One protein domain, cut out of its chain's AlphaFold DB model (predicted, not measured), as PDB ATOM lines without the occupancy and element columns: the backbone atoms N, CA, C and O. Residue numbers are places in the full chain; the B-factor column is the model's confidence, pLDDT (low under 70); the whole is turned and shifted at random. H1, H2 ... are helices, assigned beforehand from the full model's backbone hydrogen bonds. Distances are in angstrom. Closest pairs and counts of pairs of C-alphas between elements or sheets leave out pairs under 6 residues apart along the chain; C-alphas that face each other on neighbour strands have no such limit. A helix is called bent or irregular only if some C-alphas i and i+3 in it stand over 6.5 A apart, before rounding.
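What this domain is: This is residues 2 to 105 of the 315 residues of an uncharacterized protein of Actinobacteria bacterium (UniProt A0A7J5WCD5). Six helices, mostly crossed where they touch, make a compact cluster in which the short helix H2 has its centre nearest the middle, with H5 packed across it. H1 and H6 lie on opposite sides of H2, H3 and H5 on the other two sides, and H4 stands across the middle from H2, bridging H1 and H5. The printed part has 104 residues with six named helices, H1 to H6 in order along the chain, and no named strand; the class is all helix. The whole is compact, with a radius of gyration of the C-alphas of 13.4 A, and the C-alphas span 41 by 32 by 19 A along their three main axes.

Where its parts are: The printed part begins with residues 2 to 16, a stretch of 15 residues with no named element, whose C-alphas lie 9 to 19 A from the mean of all C-alphas. H1 covers residues 17 to 26, from C-alpha 17 at (283.049, 171.864, 346.758), and is 14.5 A long from first to last C-alpha. H2 covers residues 28 to 34 and is 9.2 A long; it is irregular, but only just, with C-alphas 31 and 34 6.7 A apart. H3 covers residues 37 to 48 and is 16.8 A long; it is irregular, with C-alphas 38 and 41 7.5 A apart. H4 covers residues 59 to 65, beginning at C-alpha 59 at (287.211, 167.276, 357.543), and is 9.8 A long. H5 covers residues 69 to 80 and is 16.4 A long; it is only just irregular, with C-alphas 72 and 75 6.7 A apart. In the link after H5, residues 81 to 82 pair with residues 85 to 86, antiparallel. H6 covers residues 92 to 97, is 8.8 A long, and ends at C-alpha 97 at (277.596, 166.572, 367.684).

How they stand to each other: H1 is the hub, touching three helices, each with 3 pairs of C-alphas within 8 A. H1 and H2 only just touch, and only at the corner by their link, where the closest C-alphas, those of Arg 24 and Leu 30, are 5.4 A apart. H1 and H3 only just touch, with residues 44 to 48 of H3 alone; the closest C-alphas are those of Ile 17 and Glu 44, 6.7 A apart. They run opposite ways at a shallow tilt of 19 degrees. H1 and H4 only just touch, about perpendicular at 77 degrees, with the C-alphas of Phe 20 and Leu 61 closest at 7.0 A. H4 and H5 touch through residues 69 to 72 of H5 alone, opposite ways at a steep tilt of 50 degrees; the closest C-alphas, those of Ala 63 and Leu 69, are 4.6 A apart. H2 and H5 touch, about perpendicular at 82 degrees, with the C-alphas of Ala 29 and His 77 closest at 5.8 A. H2 and H6 are close but not clearly touching, their closest C-alphas being those of Ile 33 and Lys 95 at 6.4 A. H2 and H3 are also close but not clearly touching, with the C-alphas of Arg 31 and Asp 37 6.0 A apart. Among the pairs that are apart are H1 and H5, and H3 and H6. In H2, H4 and H6 every O i to N i+4 pair is within hydrogen-bond range; in H1 5 of 6 are, in H3 6 of 8 and in H5 6 of 8.

The domain as a whole: The two C-alphas farthest apart are those of Asp 52 and Lys 89, at 41.2 A. The link from H5 to H6, 11 residues, is long; the link from H3 to H4, 10 residues, is short. The links H1 to H2, H2 to H3 and H4 to H5 are tight. The printed part has no cut. The mean pLDDT of the printed part is 88.5, and the model's confidence is under 70 at residue 2 and residues 50 to 56.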
ATOM      1  N   VAL A   2     274.917 148.973 349.005       56.78
ATOM      2  CA  VAL A   2     275.030 148.802 347.546       56.78
ATOM      3  C   VAL A   2     274.412 150.030 346.881       56.78
ATOM      4  O   VAL A   2     273.195 150.173 346.906       56.78
ATOM      5  N   GLY A   3     275.254 150.918 346.339       75.12
ATOM      6  CA  GLY A   3     274.828 151.984 345.421       75.12
ATOM      7  C   GLY A   3     274.748 153.418 345.965       75.12
ATOM      8  O   GLY A   3     274.055 154.221 345.352       75.12
ATOM      9  N   CYS A   4     275.414 153.772 347.073       83.62
ATOM     10  CA  CYS A   4     275.508 155.183 347.487       83.62
ATOM     11  C   CYS A   4     276.687 155.883 346.790       83.62
ATOM     12  O   CYS A   4     277.787 155.329 346.765       83.62
ATOM     13  N   ALA A   5     276.493 157.113 346.303       82.44
ATOM     14  CA  ALA A   5     277.521 157.883 345.591       82.44
ATOM     15  C   ALA A   5     278.822 158.063 346.399       82.44
ATOM     16  O   ALA A   5     279.913 158.033 345.836       82.44
ATOM     17  N   CYS A   6     278.732 158.167 347.731       81.50
ATOM     18  CA  CYS A   6     279.907 158.336 348.595       81.50
ATOM     19  C   CYS A   6     280.818 157.098 348.661       81.50
ATOM     20  O   CYS A   6     281.941 157.202 349.144       81.50
ATOM     21  N   SER A   7     280.338 155.932 348.216       81.00
ATOM     22  CA  SER A   7     281.093 154.669 348.227       81.00
ATOM     23  C   SER A   7     281.792 154.355 346.904       81.00
ATOM     24  O   SER A   7     282.638 153.468 346.857       81.00
ATOM     25  N   SER A   8     281.439 155.069 345.833       81.06
ATOM     26  CA  SER A   8     281.900 154.803 344.465       81.06
ATOM     27  C   SER A   8     282.629 155.985 343.831       81.06
ATOM     28  O   SER A   8     282.888 155.955 342.632       81.06
ATOM     29  N   TRP A   9     282.901 157.038 344.599       80.25
ATOM     30  CA  TRP A   9     283.546 158.237 344.080       80.25
ATOM     31  C   TRP A   9     285.029 157.994 343.783       80.25
ATOM     32  O   TRP A   9     285.746 157.424 344.609       80.25
ATOM     33  N   ASN A  10     285.478 158.456 342.616       75.06
ATOM     34  CA  ASN A  10     286.878 158.453 342.219       75.06
ATOM     35  C   ASN A  10     287.455 159.880 342.337       75.06
ATOM     36  O   ASN A  10     286.860 160.806 341.784       75.06
ATOM     37  N   PRO A  11     288.623 160.080 342.980       75.44
ATOM     38  CA  PRO A  11     289.358 161.349 342.956       75.44
ATOM     39  C   PRO A  11     289.546 161.988 341.577       75.44
ATOM     40  O   PRO A  11     289.622 163.214 341.480       75.44
ATOM     41  N   ASP A  12     289.582 161.182 340.515       77.12
ATOM     42  CA  ASP A  12     289.701 161.674 339.140       77.12
ATOM     43  C   ASP A  12     288.433 162.388 338.628       77.12
ATOM     44  O   ASP A  12     288.513 163.157 337.668       77.12
ATOM     45  N   ASP A  13     287.277 162.189 339.270       71.56
ATOM     46  CA  ASP A  13     285.987 162.783 338.877       71.56
ATOM     47  C   ASP A  13     285.850 164.263 339.301       71.56
ATOM     48  O   ASP A  13     284.800 164.881 339.119       71.56
ATOM     49  N   GLY A  14     286.919 164.849 339.851       74.00
ATOM     50  CA  GLY A  14     287.014 166.253 340.245       74.00
ATOM     51  C   GLY A  14     287.155 166.437 341.753       74.00
ATOM     52  O   GLY A  14     286.670 165.636 342.543       74.00
ATOM     53  N   LEU A  15     287.815 167.517 342.172       76.25
ATOM     54  CA  LEU A  15     288.064 167.835 343.580       76.25
ATOM     55  C   LEU A  15     287.329 169.112 343.992       76.25
ATOM     56  O   LEU A  15     287.146 170.022 343.188       76.25
ATOM     57  N   GLY A  16     286.989 169.217 345.277       84.50
ATOM     58  CA  GLY A  16     286.468 170.453 345.868       84.50
ATOM     59  C   GLY A  16     284.958 170.462 346.079       84.50
ATOM     60  O   GLY A  16     284.312 169.415 346.139       84.50
ATOM     61  N   ILE A  17     284.416 171.667 346.266       90.50
ATOM     62  CA  ILE A  17     283.049 171.864 346.758       90.50
ATOM     63  C   ILE A  17     281.979 171.387 345.768       90.50
ATOM     64  O   ILE A  17     280.989 170.810 346.198       90.50
ATOM     65  N   GLU A  18     282.203 171.521 344.457       90.88
ATOM     66  CA  GLU A  18     281.261 171.067 343.418       90.88
ATOM     67  C   GLU A  18     281.119 169.537 343.399       90.88
ATOM     68  O   GLU A  18     280.008 169.002 343.388       90.88
ATOM     69  N   ALA A  19     282.245 168.818 343.469       91.62
ATOM     70  CA  ALA A  19     282.249 167.360 343.573       91.62
ATOM     71  C   ALA A  19     281.556 166.904 344.866       91.62
ATOM     72  O   ALA A  19     280.718 166.000 344.850       91.62
ATOM     73  N   PHE A  20     281.842 167.579 345.985       93.81
ATOM     74  CA  PHE A  20     281.176 167.305 347.254       93.81
ATOM     75  C   PHE A  20     279.666 167.560 347.192       93.81
ATOM     76  O   PHE A  20     278.900 166.735 347.683       93.81
ATOM     77  N   ALA A  21     279.231 168.649 346.552       94.69
ATOM     78  CA  ALA A  21     277.821 168.980 346.356       94.69
ATOM     79  C   ALA A  21     277.080 167.863 345.613       94.69
ATOM     80  O   ALA A  21     276.020 167.421 346.059       94.69
ATOM     81  N   SER A  22     277.675 167.356 344.525       94.38
ATOM     82  CA  SER A  22     277.111 166.247 343.752       94.38
ATOM     83  C   SER A  22     276.973 164.979 344.598       94.38
ATOM     84  O   SER A  22     275.905 164.377 344.633       94.38
ATOM     85  N   ILE A  23     278.023 164.584 345.324       95.00
ATOM     86  CA  ILE A  23     277.992 163.380 346.173       95.00
ATOM     87  C   ILE A  23     276.974 163.540 347.302       95.00
ATOM     88  O   ILE A  23     276.229 162.610 347.613       95.00
ATOM     89  N   ARG A  24     276.935 164.719 347.929       96.19
ATOM     90  CA  ARG A  24     276.011 165.042 349.012       96.19
ATOM     91  C   ARG A  24     274.559 164.952 348.551       96.19
ATOM     92  O   ARG A  24     273.741 164.424 349.300       96.19
ATOM     93  N   ALA A  25     274.234 165.437 347.352       95.19
ATOM     94  CA  ALA A  25     272.872 165.393 346.817       95.19
ATOM     95  C   ALA A  25     272.300 163.961 346.795       95.19
ATOM     96  O   ALA A  25     271.122 163.769 347.123       95.19
ATOM     97  N   ASP A  26     273.162 162.978 346.522       94.12
ATOM     98  CA  ASP A  26     272.829 161.557 346.401       94.12
ATOM     99  C   ASP A  26     273.133 160.725 347.663       94.12
ATOM    100  O   ASP A  26     272.855 159.524 347.711       94.12
ATOM    101  N   CYS A  27     273.684 161.339 348.714       95.88
ATOM    102  CA  CYS A  27     274.083 160.659 349.943       95.88
ATOM    103  C   CYS A  27     273.282 161.161 351.149       95.88
ATOM    104  O   CYS A  27     273.516 162.250 351.678       95.88
ATOM    105  N   SER A  28     272.362 160.335 351.652       95.06
ATOM    106  CA  SER A  28     271.518 160.704 352.794       95.06
ATOM    107  C   SER A  28     272.295 160.914 354.096       95.06
ATOM    108  O   SER A  28     271.930 161.795 354.871       95.06
ATOM    109  N   ALA A  29     273.387 160.181 354.336       96.44
ATOM    110  CA  ALA A  29     274.230 160.391 355.514       96.44
ATOM    111  C   ALA A  29     274.859 161.796 355.514       96.44
ATOM    112  O   ALA A  29     274.811 162.498 356.527       96.44
ATOM    113  N   LEU A  30     275.365 162.249 354.361       97.00
ATOM    114  CA  LEU A  30     275.864 163.614 354.203       97.00
ATOM    115  C   LEU A  30     274.726 164.632 354.321       97.00
ATOM    116  O   LEU A  30     274.788 165.520 355.165       97.00
ATOM    117  N   ARG A  31     273.656 164.468 353.535       96.38
ATOM    118  CA  ARG A  31     272.557 165.440 353.423       96.38
ATOM    119  C   ARG A  31     271.688 165.580 354.673       96.38
ATOM    120  O   ARG A  31     271.038 166.605 354.837       96.38
ATOM    121  N   MET A  32     271.603 164.564 355.532       95.19
ATOM    122  CA  MET A  32     270.686 164.569 356.687       95.19
ATOM    123  C   MET A  32     271.387 164.700 358.042       95.19
ATOM    124  O   MET A  32     270.731 165.088 359.018       95.19
ATOM    125  N   ILE A  33     272.672 164.336 358.118       96.62
ATOM    126  CA  ILE A  33     273.408 164.205 359.383       96.62
ATOM    127  C   ILE A  33     274.671 165.062 359.365       96.62
ATOM    128  O   ILE A  33     274.756 165.991 360.159       96.62
ATOM    129  N   LEU A  34     275.615 164.777 358.464       97.62
ATOM    130  CA  LEU A  34     276.955 165.374 358.520       97.62
ATOM    131  C   LEU A  34     276.971 166.838 358.048       97.62
ATOM    132  O   LEU A  34     277.523 167.692 358.731       97.62
ATOM    133  N   VAL A  35     276.317 167.143 356.923       97.44
ATOM    134  CA  VAL A  35     276.112 168.508 356.398       97.44
ATOM    135  C   VAL A  35     274.638 168.652 355.992       97.44
ATOM    136  O   VAL A  35     274.297 168.548 354.805       97.44
ATOM    137  N   PRO A  36     273.722 168.809 356.967       97.00
ATOM    138  CA  PRO A  36     272.288 168.886 356.715       97.00
ATOM    139  C   PRO A  36     271.910 170.017 355.753       97.00
ATOM    140  O   PRO A  36     272.633 171.001 355.652       97.00
ATOM    141  N   ASP A  37     270.763 169.910 355.073       96.62
ATOM    142  CA  ASP A  37     270.277 170.954 354.139       96.62
ATOM    143  C   ASP A  37     270.236 172.347 354.775       96.62
ATOM    144  O   ASP A  37     270.563 173.333 354.128       96.62
ATOM    145  N   SER A  38     269.933 172.424 356.071       96.75
ATOM    146  CA  SER A  38     269.934 173.679 356.827       96.75
ATOM    147  C   SER A  38     271.309 174.340 356.981       96.75
ATOM    148  O   SER A  38     271.358 175.472 357.437       96.75
ATOM    149  N   LEU A  39     272.399 173.620 356.707       96.12
ATOM    150  CA  LEU A  39     273.776 174.120 356.772       96.12
ATOM    151  C   LEU A  39     274.427 174.223 355.390       96.12
ATOM    152  O   LEU A  39     275.550 174.703 355.296       96.12
ATOM    153  N   TRP A  40     273.768 173.739 354.330       96.38
ATOM    154  CA  TRP A  40     274.406 173.590 353.024       96.38
ATOM    155  C   TRP A  40     274.835 174.926 352.421       96.38
ATOM    156  O   TRP A  40     275.994 175.059 352.047       96.38
ATOM    157  N   ASP A  41     273.932 175.905 352.372       95.81
ATOM    158  CA  ASP A  41     274.208 177.195 351.733       95.81
ATOM    159  C   ASP A  41     275.390 177.911 352.409       95.81
ATOM    160  O   ASP A  41     276.285 178.422 351.734       95.81
ATOM    161  N   ASP A  42     275.438 177.885 353.744       93.88
ATOM    162  CA  ASP A  42     276.530 178.473 354.519       93.88
ATOM    163  C   ASP A  42     277.842 177.683 354.333       93.88
ATOM    164  O   ASP A  42     278.911 178.278 354.191       93.88
ATOM    165  N   PHE A  43     277.768 176.346 354.275       93.44
ATOM    166  CA  PHE A  43     278.923 175.474 354.039       93.44
ATOM    167  C   PHE A  43     279.527 175.724 352.653       93.44
ATOM    168  O   PHE A  43     280.741 175.866 352.519       93.44
ATOM    169  N   GLU A  44     278.691 175.789 351.619       92.81
ATOM    170  CA  GLU A  44     279.100 176.068 350.245       92.81
ATOM    171  C   GLU A  44     279.704 177.472 350.126       92.81
ATOM    172  O   GLU A  44     280.788 177.628 349.562       92.81
ATOM    173  N   ALA A  45     279.062 178.482 350.723       90.56
ATOM    174  CA  ALA A  45     279.557 179.855 350.717       90.56
ATOM    175  C   ALA A  45     280.920 179.993 351.412       90.56
ATOM    176  O   ALA A  45     281.804 180.675 350.886       90.56
ATOM    177  N   TRP A  46     281.107 179.335 352.562       86.94
ATOM    178  CA  TRP A  46     282.367 179.368 353.305       86.94
ATOM    179  C   TRP A  46     283.512 178.741 352.506       86.94
ATOM    180  O   TRP A  46     284.585 179.324 352.401       86.94
ATOM    181  N   HIS A  47     283.270 177.597 351.860       85.88
ATOM    182  CA  HIS A  47     284.290 176.908 351.063       85.88
ATOM    183  C   HIS A  47     284.490 177.493 349.657       85.88
ATOM    184  O   HIS A  47     285.514 177.224 349.025       85.88
ATOM    185  N   GLY A  48     283.538 178.281 349.154       78.38
ATOM    186  CA  GLY A  48     283.668 179.028 347.902       78.38
ATOM    187  C   GLY A  48     284.596 180.243 348.015       78.38
ATOM    188  O   GLY A  48     285.106 180.729 347.004       78.38
ATOM    189  N   GLN A  49     284.853 180.719 349.235       74.12
ATOM    190  CA  GLN A  49     285.812 181.779 349.520       74.12
ATOM    191  C   GLN A  49     287.124 181.133 349.962       74.12
ATOM    192  O   GLN A  49     287.294 180.781 351.124       74.12
ATOM    193  N   LEU A  50     288.056 180.950 349.021       57.72
ATOM    194  CA  LEU A  50     289.425 180.550 349.344       57.72
ATOM    195  C   LEU A  50     290.070 181.664 350.180       57.72
ATOM    196  O   LEU A  50     290.637 182.605 349.635       57.72
ATOM    197  N   ASP A  51     289.947 181.588 351.500       53.66
ATOM    198  CA  ASP A  51     290.791 182.372 352.384       53.66
ATOM    199  C   ASP A  51     292.159 181.683 352.429       53.66
ATOM    200  O   ASP A  51     292.281 180.566 352.937       53.66
ATOM    201  N   ASP A  52     293.188 182.342 351.890       49.28
ATOM    202  CA  ASP A  52     294.583 181.886 351.956       49.28
ATOM    203  C   ASP A  52     295.038 181.627 353.412       49.28
ATOM    204  O   ASP A  52     295.984 180.870 353.634       49.28
ATOM    205  N   ALA A  53     294.356 182.206 354.412       47.47
ATOM    206  CA  ALA A  53     294.614 182.004 355.837       47.47
ATOM    207  C   ALA A  53     293.746 180.913 356.501       47.47
ATOM    208  O   ALA A  53     293.982 180.570 357.665       47.47
ATOM    209  N   SER A  54     292.769 180.328 355.796       48.16
ATOM    210  CA  SER A  54     291.899 179.271 356.336       48.16
ATOM    211  C   SER A  54     292.612 177.911 356.350       48.16
ATOM    212  O   SER A  54     292.369 176.992 355.571       48.16
ATOM    213  N   LEU A  55     293.533 177.780 357.304       53.41
ATOM    214  CA  LEU A  55     294.261 176.549 357.639       53.41
ATOM    215  C   LEU A  55     293.335 175.437 358.161       53.41
ATOM    216  O   LEU A  55     293.719 174.271 358.218       53.41
ATOM    217  N   HIS A  56     292.106 175.798 358.527       64.94
ATOM    218  CA  HIS A  56     291.040 174.872 358.863       64.94
ATOM    219  C   HIS A  56     290.236 174.634 357.597       64.94
ATOM    220  O   HIS A  56     289.613 175.557 357.092       64.94
ATOM    221  N   ARG A  57     290.239 173.409 357.083       78.56
ATOM    222  CA  ARG A  57     289.314 172.978 356.031       78.56
ATOM    223  C   ARG A  57     288.348 171.968 356.625       78.56
ATOM    224  O   ARG A  57     288.721 171.272 357.568       78.56
ATOM    225  N   SER A  58     287.141 171.873 356.066       90.38
ATOM    226  CA  SER A  58     286.210 170.789 356.396       90.38
ATOM    227  C   SER A  58     286.931 169.437 356.357       90.38
ATOM    228  O   SER A  58     287.620 169.109 355.387       90.38
ATOM    229  N   ILE A  59     286.753 168.654 357.414       93.06
ATOM    230  CA  ILE A  59     287.211 167.276 357.543       93.06
ATOM    231  C   ILE A  59     286.589 166.434 356.428       93.06
ATOM    232  O   ILE A  59     287.294 165.642 355.808       93.06
ATOM    233  N   LEU A  60     285.308 166.641 356.102       94.75
ATOM    234  CA  LEU A  60     284.638 165.925 355.015       94.75
ATOM    235  C   LEU A  60     285.209 166.279 353.638       94.75
ATOM    236  O   LEU A  60     285.435 165.382 352.827       94.75
ATOM    237  N   LEU A  61     285.483 167.558 353.367       91.94
ATOM    238  CA  LEU A  61     286.113 167.959 352.105       91.94
ATOM    239  C   LEU A  61     287.552 167.473 352.001       91.94
ATOM    240  O   LEU A  61     287.965 167.051 350.924       91.94
ATOM    241  N   LEU A  62     288.317 167.508 353.092       90.50
ATOM    242  CA  LEU A  62     289.661 166.936 353.121       90.50
ATOM    243  C   LEU A  62     289.619 165.424 352.887       90.50
ATOM    244  O   LEU A  62     290.416 164.904 352.108       90.50
ATOM    245  N   ALA A  63     288.669 164.721 353.507       92.69
ATOM    246  CA  ALA A  63     288.469 163.296 353.295       92.69
ATOM    247  C   ALA A  63     288.072 162.995 351.848       92.69
ATOM    248  O   ALA A  63     288.607 162.054 351.268       92.69
ATOM    249  N   LEU A  64     287.210 163.811 351.231       92.31
ATOM    250  CA  LEU A  64     286.930 163.726 349.800       92.31
ATOM    251  C   LEU A  64     288.221 163.902 349.002       92.31
ATOM    252  O   LEU A  64     288.630 162.993 348.297       92.31
ATOM    253  N   GLN A  65     288.927 165.018 349.182       88.94
ATOM    254  CA  GLN A  65     290.146 165.339 348.432       88.94
ATOM    255  C   GLN A  65     291.234 164.261 348.525       88.94
ATOM    256  O   GLN A  65     292.049 164.136 347.614       88.94
ATOM    257  N   ARG A  66     291.245 163.487 349.613       89.31
ATOM    258  CA  ARG A  66     292.205 162.409 349.860       89.31
ATOM    259  C   ARG A  66     291.696 161.005 349.508       89.31
ATOM    260  O   ARG A  66     292.445 160.054 349.694       89.31
ATOM    261  N   GLY A  67     290.469 160.842 349.009       91.50
ATOM    262  CA  GLY A  67     289.930 159.513 348.672       91.50
ATOM    263  C   GLY A  67     289.384 158.714 349.857       91.50
ATOM    264  O   GLY A  67     289.190 157.508 349.746       91.50
ATOM    265  N   TYR A  68     289.121 159.366 350.989       93.31
ATOM    266  CA  TYR A  68     288.760 158.730 352.258       93.31
ATOM    267  C   TYR A  68     287.358 159.076 352.764       93.31
ATOM    268  O   TYR A  68     286.984 158.668 353.861       93.31
ATOM    269  N   LEU A  69     286.545 159.796 351.981       94.56
ATOM    270  CA  LEU A  69     285.186 160.167 352.394       94.56
ATOM    271  C   LEU A  69     284.340 158.941 352.778       94.56
ATOM    272  O   LEU A  69     283.598 158.986 353.758       94.56
ATOM    273  N   ALA A  70     284.493 157.827 352.056       94.69
ATOM    274  CA  ALA A  70     283.788 156.584 352.356       94.69
ATOM    275  C   ALA A  70     284.052 156.082 353.788       94.69
ATOM    276  O   ALA A  70     283.119 155.611 354.429       94.69
ATOM    277  N   ALA A  71     285.265 156.249 354.323       95.12
ATOM    278  CA  ALA A  71     285.621 155.810 355.675       95.12
ATOM    279  C   ALA A  71     284.965 156.655 356.788       95.12
ATOM    280  O   ALA A  71     284.849 156.212 357.927       95.12
ATOM    281  N   ILE A  72     284.507 157.873 356.479       96.00
ATOM    282  CA  ILE A  72     283.697 158.683 357.406       96.00
ATOM    283  C   ILE A  72     282.214 158.338 357.263       96.00
ATOM    284  O   ILE A  72     281.488 158.212 358.246       96.00
ATOM    285  N   VAL A  73     281.742 158.214 356.022       96.56
ATOM    286  CA  VAL A  73     280.308 158.126 355.732       96.56
ATOM    287  C   VAL A  73     279.774 156.696 355.889       96.56
ATOM    288  O   VAL A  73     278.598 156.514 356.214       96.56
ATOM    289  N   SER A  74     280.621 155.677 355.710       95.81
ATOM    290  CA  SER A  74     280.255 154.262 355.853       95.81
ATOM    291  C   SER A  74     279.610 153.929 357.198       95.81
ATOM    292  O   SER A  74     278.469 153.449 357.193       95.81
ATOM    293  N   PRO A  75     280.239 154.230 358.349       97.06
ATOM    294  CA  PRO A  75     279.658 153.857 359.629       97.06
ATOM    295  C   PRO A  75     278.399 154.682 359.951       97.06
ATOM    296  O   PRO A  75     277.449 154.160 360.533       97.06
ATOM    297  N   VAL A  76     278.300 155.929 359.472       97.69
ATOM    298  CA  VAL A  76     277.064 156.728 359.576       97.69
ATOM    299  C   VAL A  76     275.920 156.059 358.814       97.69
ATOM    300  O   VAL A  76     274.815 155.926 359.341       97.69
ATOM    301  N   HIS A  77     276.175 155.594 357.588       96.12
ATOM    302  CA  HIS A  77     275.188 154.832 356.831       96.12
ATOM    303  C   HIS A  77     274.802 153.536 357.528       96.12
ATOM    304  O   HIS A  77     273.624 153.201 357.561       96.12
ATOM    305  N   ARG A  78     275.788 152.808 358.051       96.00
ATOM    306  CA  ARG A  78     275.582 151.503 358.671       96.00
ATOM    307  C   ARG A  78     274.686 151.592 359.901       96.00
ATOM    308  O   ARG A  78     273.769 150.788 360.040       96.00
ATOM    309  N   TYR A  79     274.936 152.575 360.761       97.25
ATOM    310  CA  TYR A  79     274.331 152.616 362.088       97.25
ATOM    311  C   TYR A  79     273.195 153.627 362.228       97.25
ATOM    312  O   TYR A  79     272.269 153.413 363.010       97.25
ATOM    313  N   LEU A  80     273.239 154.733 361.480       97.38
ATOM    314  CA  LEU A  80     272.335 155.866 361.697       97.38
ATOM    315  C   LEU A  80     271.318 156.058 360.569       97.38
ATOM    316  O   LEU A  80     270.342 156.786 360.757       97.38
ATOM    317  N   VAL A  81     271.504 155.401 359.420       95.38
ATOM    318  CA  VAL A  81     270.615 155.508 358.255       95.38
ATOM    319  C   VAL A  81     270.004 154.149 357.920       95.38
ATOM    320  O   VAL A  81     270.702 153.183 357.643       95.38
ATOM    321  N   CYS A  82     268.677 154.076 357.861       90.81
ATOM    322  CA  CYS A  82     267.939 152.888 357.446       90.81
ATOM    323  C   CYS A  82     267.049 153.235 356.250       90.81
ATOM    324  O   CYS A  82     266.264 154.174 356.311       90.81
ATOM    325  N   GLN A  83     267.180 152.489 355.148       87.69
ATOM    326  CA  GLN A  83     266.371 152.684 353.931       87.69
ATOM    327  C   GLN A  83     266.405 154.122 353.372       87.69
ATOM    328  O   GLN A  83     265.432 154.605 352.804       87.69
ATOM    329  N   GLY A  84     267.544 154.805 353.514       89.12
ATOM    330  CA  GLY A  84     267.721 156.178 353.037       89.12
ATOM    331  C   GLY A  84     267.236 157.258 354.007       89.12
ATOM    332  O   GLY A  84     267.507 158.430 353.761       89.12
ATOM    333  N   GLU A  85     266.612 156.883 355.123       93.12
ATOM    334  CA  GLU A  85     266.165 157.804 356.168       93.12
ATOM    335  C   GLU A  85     267.016 157.675 357.433       93.12
ATOM    336  O   GLU A  85     267.566 156.619 357.739       93.12
ATOM    337  N   MET A  86     267.128 158.760 358.199       93.56
ATOM    338  CA  MET A  86     267.787 158.718 359.502       93.56
ATOM    339  C   MET A  86     266.929 157.918 360.487       93.56
ATOM    340  O   MET A  86     265.730 158.168 360.616       93.56
ATOM    341  N   SER A  87     267.548 156.995 361.219       95.31
ATOM    342  CA  SER A  87     266.870 156.219 362.255       95.31
ATOM    343  C   SER A  87     266.222 157.144 363.290       95.31
ATOM    344  O   SER A  87     266.849 158.061 363.822       95.31
ATOM    345  N   SER A  88     264.959 156.879 363.628       94.62
ATOM    346  CA  SER A  88     264.221 157.653 364.635       94.62
ATOM    347  C   SER A  88     264.765 157.475 366.055       94.62
ATOM    348  O   SER A  88     264.345 158.190 366.961       94.62
ATOM    349  N   LYS A  89     265.658 156.498 366.261       96.62
ATOM    350  CA  LYS A  89     266.320 156.236 367.545       96.62
ATOM    351  C   LYS A  89     267.542 157.122 367.778       96.62
ATOM    352  O   LYS A  89     268.001 157.189 368.911       96.62
ATOM    353  N   VAL A  90     268.061 157.787 366.739       96.81
ATOM    354  CA  VAL A  90     269.250 158.633 366.886       96.81
ATOM    355  C   VAL A  90     268.949 159.779 367.846       96.81
ATOM    356  O   VAL A  90     267.988 160.532 367.642       96.81
ATOM    357  N   THR A  91     269.753 159.928 368.897       96.50
ATOM    358  CA  THR A  91     269.510 160.969 369.899       96.50
ATOM    359  C   THR A  91     269.731 162.367 369.310       96.50
ATOM    360  O   THR A  91     270.541 162.586 368.405       96.50
ATOM    361  N   LYS A  92     269.000 163.363 369.828       95.56
ATOM    362  CA  LYS A  92     269.127 164.756 369.359       95.56
ATOM    363  C   LYS A  92     270.533 165.318 369.580       95.56
ATOM    364  O   LYS A  92     271.015 166.069 368.734       95.56
ATOM    365  N   GLN A  93     271.147 164.960 370.706       95.25
ATOM    366  CA  GLN A  93     272.490 165.403 371.064       95.25
ATOM    367  C   GLN A  93     273.507 164.830 370.078       95.25
ATOM    368  O   GLN A  93     274.197 165.593 369.417       95.25
ATOM    369  N   TYR A  94     273.483 163.513 369.866       95.94
ATOM    370  CA  TYR A  94     274.407 162.849 368.949       95.94
ATOM    371  C   TYR A  94     274.267 163.355 367.508       95.94
ATOM    372  O   TYR A  94     275.256 163.609 366.829       95.94
ATOM    373  N   LYS A  95     273.030 163.606 367.051       95.06
ATOM    374  CA  LYS A  95     272.787 164.246 365.747       95.06
ATOM    375  C   LYS A  95     273.412 165.640 365.650       95.06
ATOM    376  O   LYS A  95     273.741 166.070 364.551       95.06
ATOM    377  N   THR A  96     273.465 166.386 366.748       95.50
ATOM    378  CA  THR A  96     274.058 167.729 366.763       95.50
ATOM    379  C   THR A  96     275.575 167.629 366.745       95.50
ATOM    380  O   THR A  96     276.198 168.262 365.906       95.50
ATOM    381  N   ASP A  97     276.144 166.756 367.576       96.00
ATOM    382  CA  ASP A  97     277.596 166.572 367.684       96.00
ATOM    383  C   ASP A  97     278.229 165.984 366.409       96.00
ATOM    384  O   ASP A  97     279.410 166.200 366.151       96.00
ATOM    385  N   LEU A  98     277.453 165.266 365.589       96.81
ATOM    386  CA  LEU A  98     277.877 164.757 364.279       96.81
ATOM    387  C   LEU A  98     277.732 165.751 363.120       96.81
ATOM    388  O   LEU A  98     278.034 165.389 361.982       96.81
ATOM    389  N   ARG A  99     277.243 166.971 363.344       97.12
ATOM    390  CA  ARG A  99     277.221 167.975 362.274       97.12
ATOM    391  C   ARG A  99     278.595 168.584 362.138       97.12
ATOM    392  O   ARG A  99     279.214 168.981 363.118       97.12
ATOM    393  N   GLU A 100     279.043 168.717 360.903       96.38
ATOM    394  CA  GLU A 100     280.203 169.532 360.615       96.38
ATOM    395  C   GLU A 100     279.775 171.001 360.525       96.38
ATOM    396  O   GLU A 100     279.546 171.525 359.438       96.38
ATOM    397  N   ASP A 101     279.626 171.653 361.678       95.44
ATOM    398  CA  ASP A 101     279.277 173.077 361.809       95.44
ATOM    399  C   ASP A 101     280.324 173.886 362.590       95.44
ATOM    400  O   ASP A 101     280.176 175.089 362.798       95.44
ATOM    401  N   TRP A 102     281.427 173.247 362.987       93.75
ATOM    402  CA  TRP A 102     282.493 173.886 363.754       93.75
ATOM    403  C   TRP A 102     283.143 175.058 363.005       93.75
ATOM    404  O   TRP A 102     283.722 175.932 363.637       93.75
ATOM    405  N   TRP A 103     283.044 175.125 361.676       89.50
ATOM    406  CA  TRP A 103     283.558 176.239 360.868       89.50
ATOM    407  C   TRP A 103     282.698 177.508 360.979       89.50
ATOM    408  O   TRP A 103     283.189 178.593 360.674       89.50
ATOM    409  N   CYS A 104     281.461 177.406 361.481       90.75
ATOM    410  CA  CYS A 104     280.579 178.552 361.728       90.75
ATOM    411  C   CYS A 104     281.080 179.466 362.859       90.75
ATOM    412  O   CYS A 104     280.599 180.590 363.008       90.75
ATOM    413  N   TYR A 105     282.016 178.993 363.684       89.81
ATOM    414  CA  TYR A 105     282.532 179.745 364.822       89.81
ATOM    415  C   TYR A 105     283.678 180.666 364.391       89.81
ATOM    416  O   TYR A 105     284.593 180.275 363.662       89.81
TER     417      TYR A 105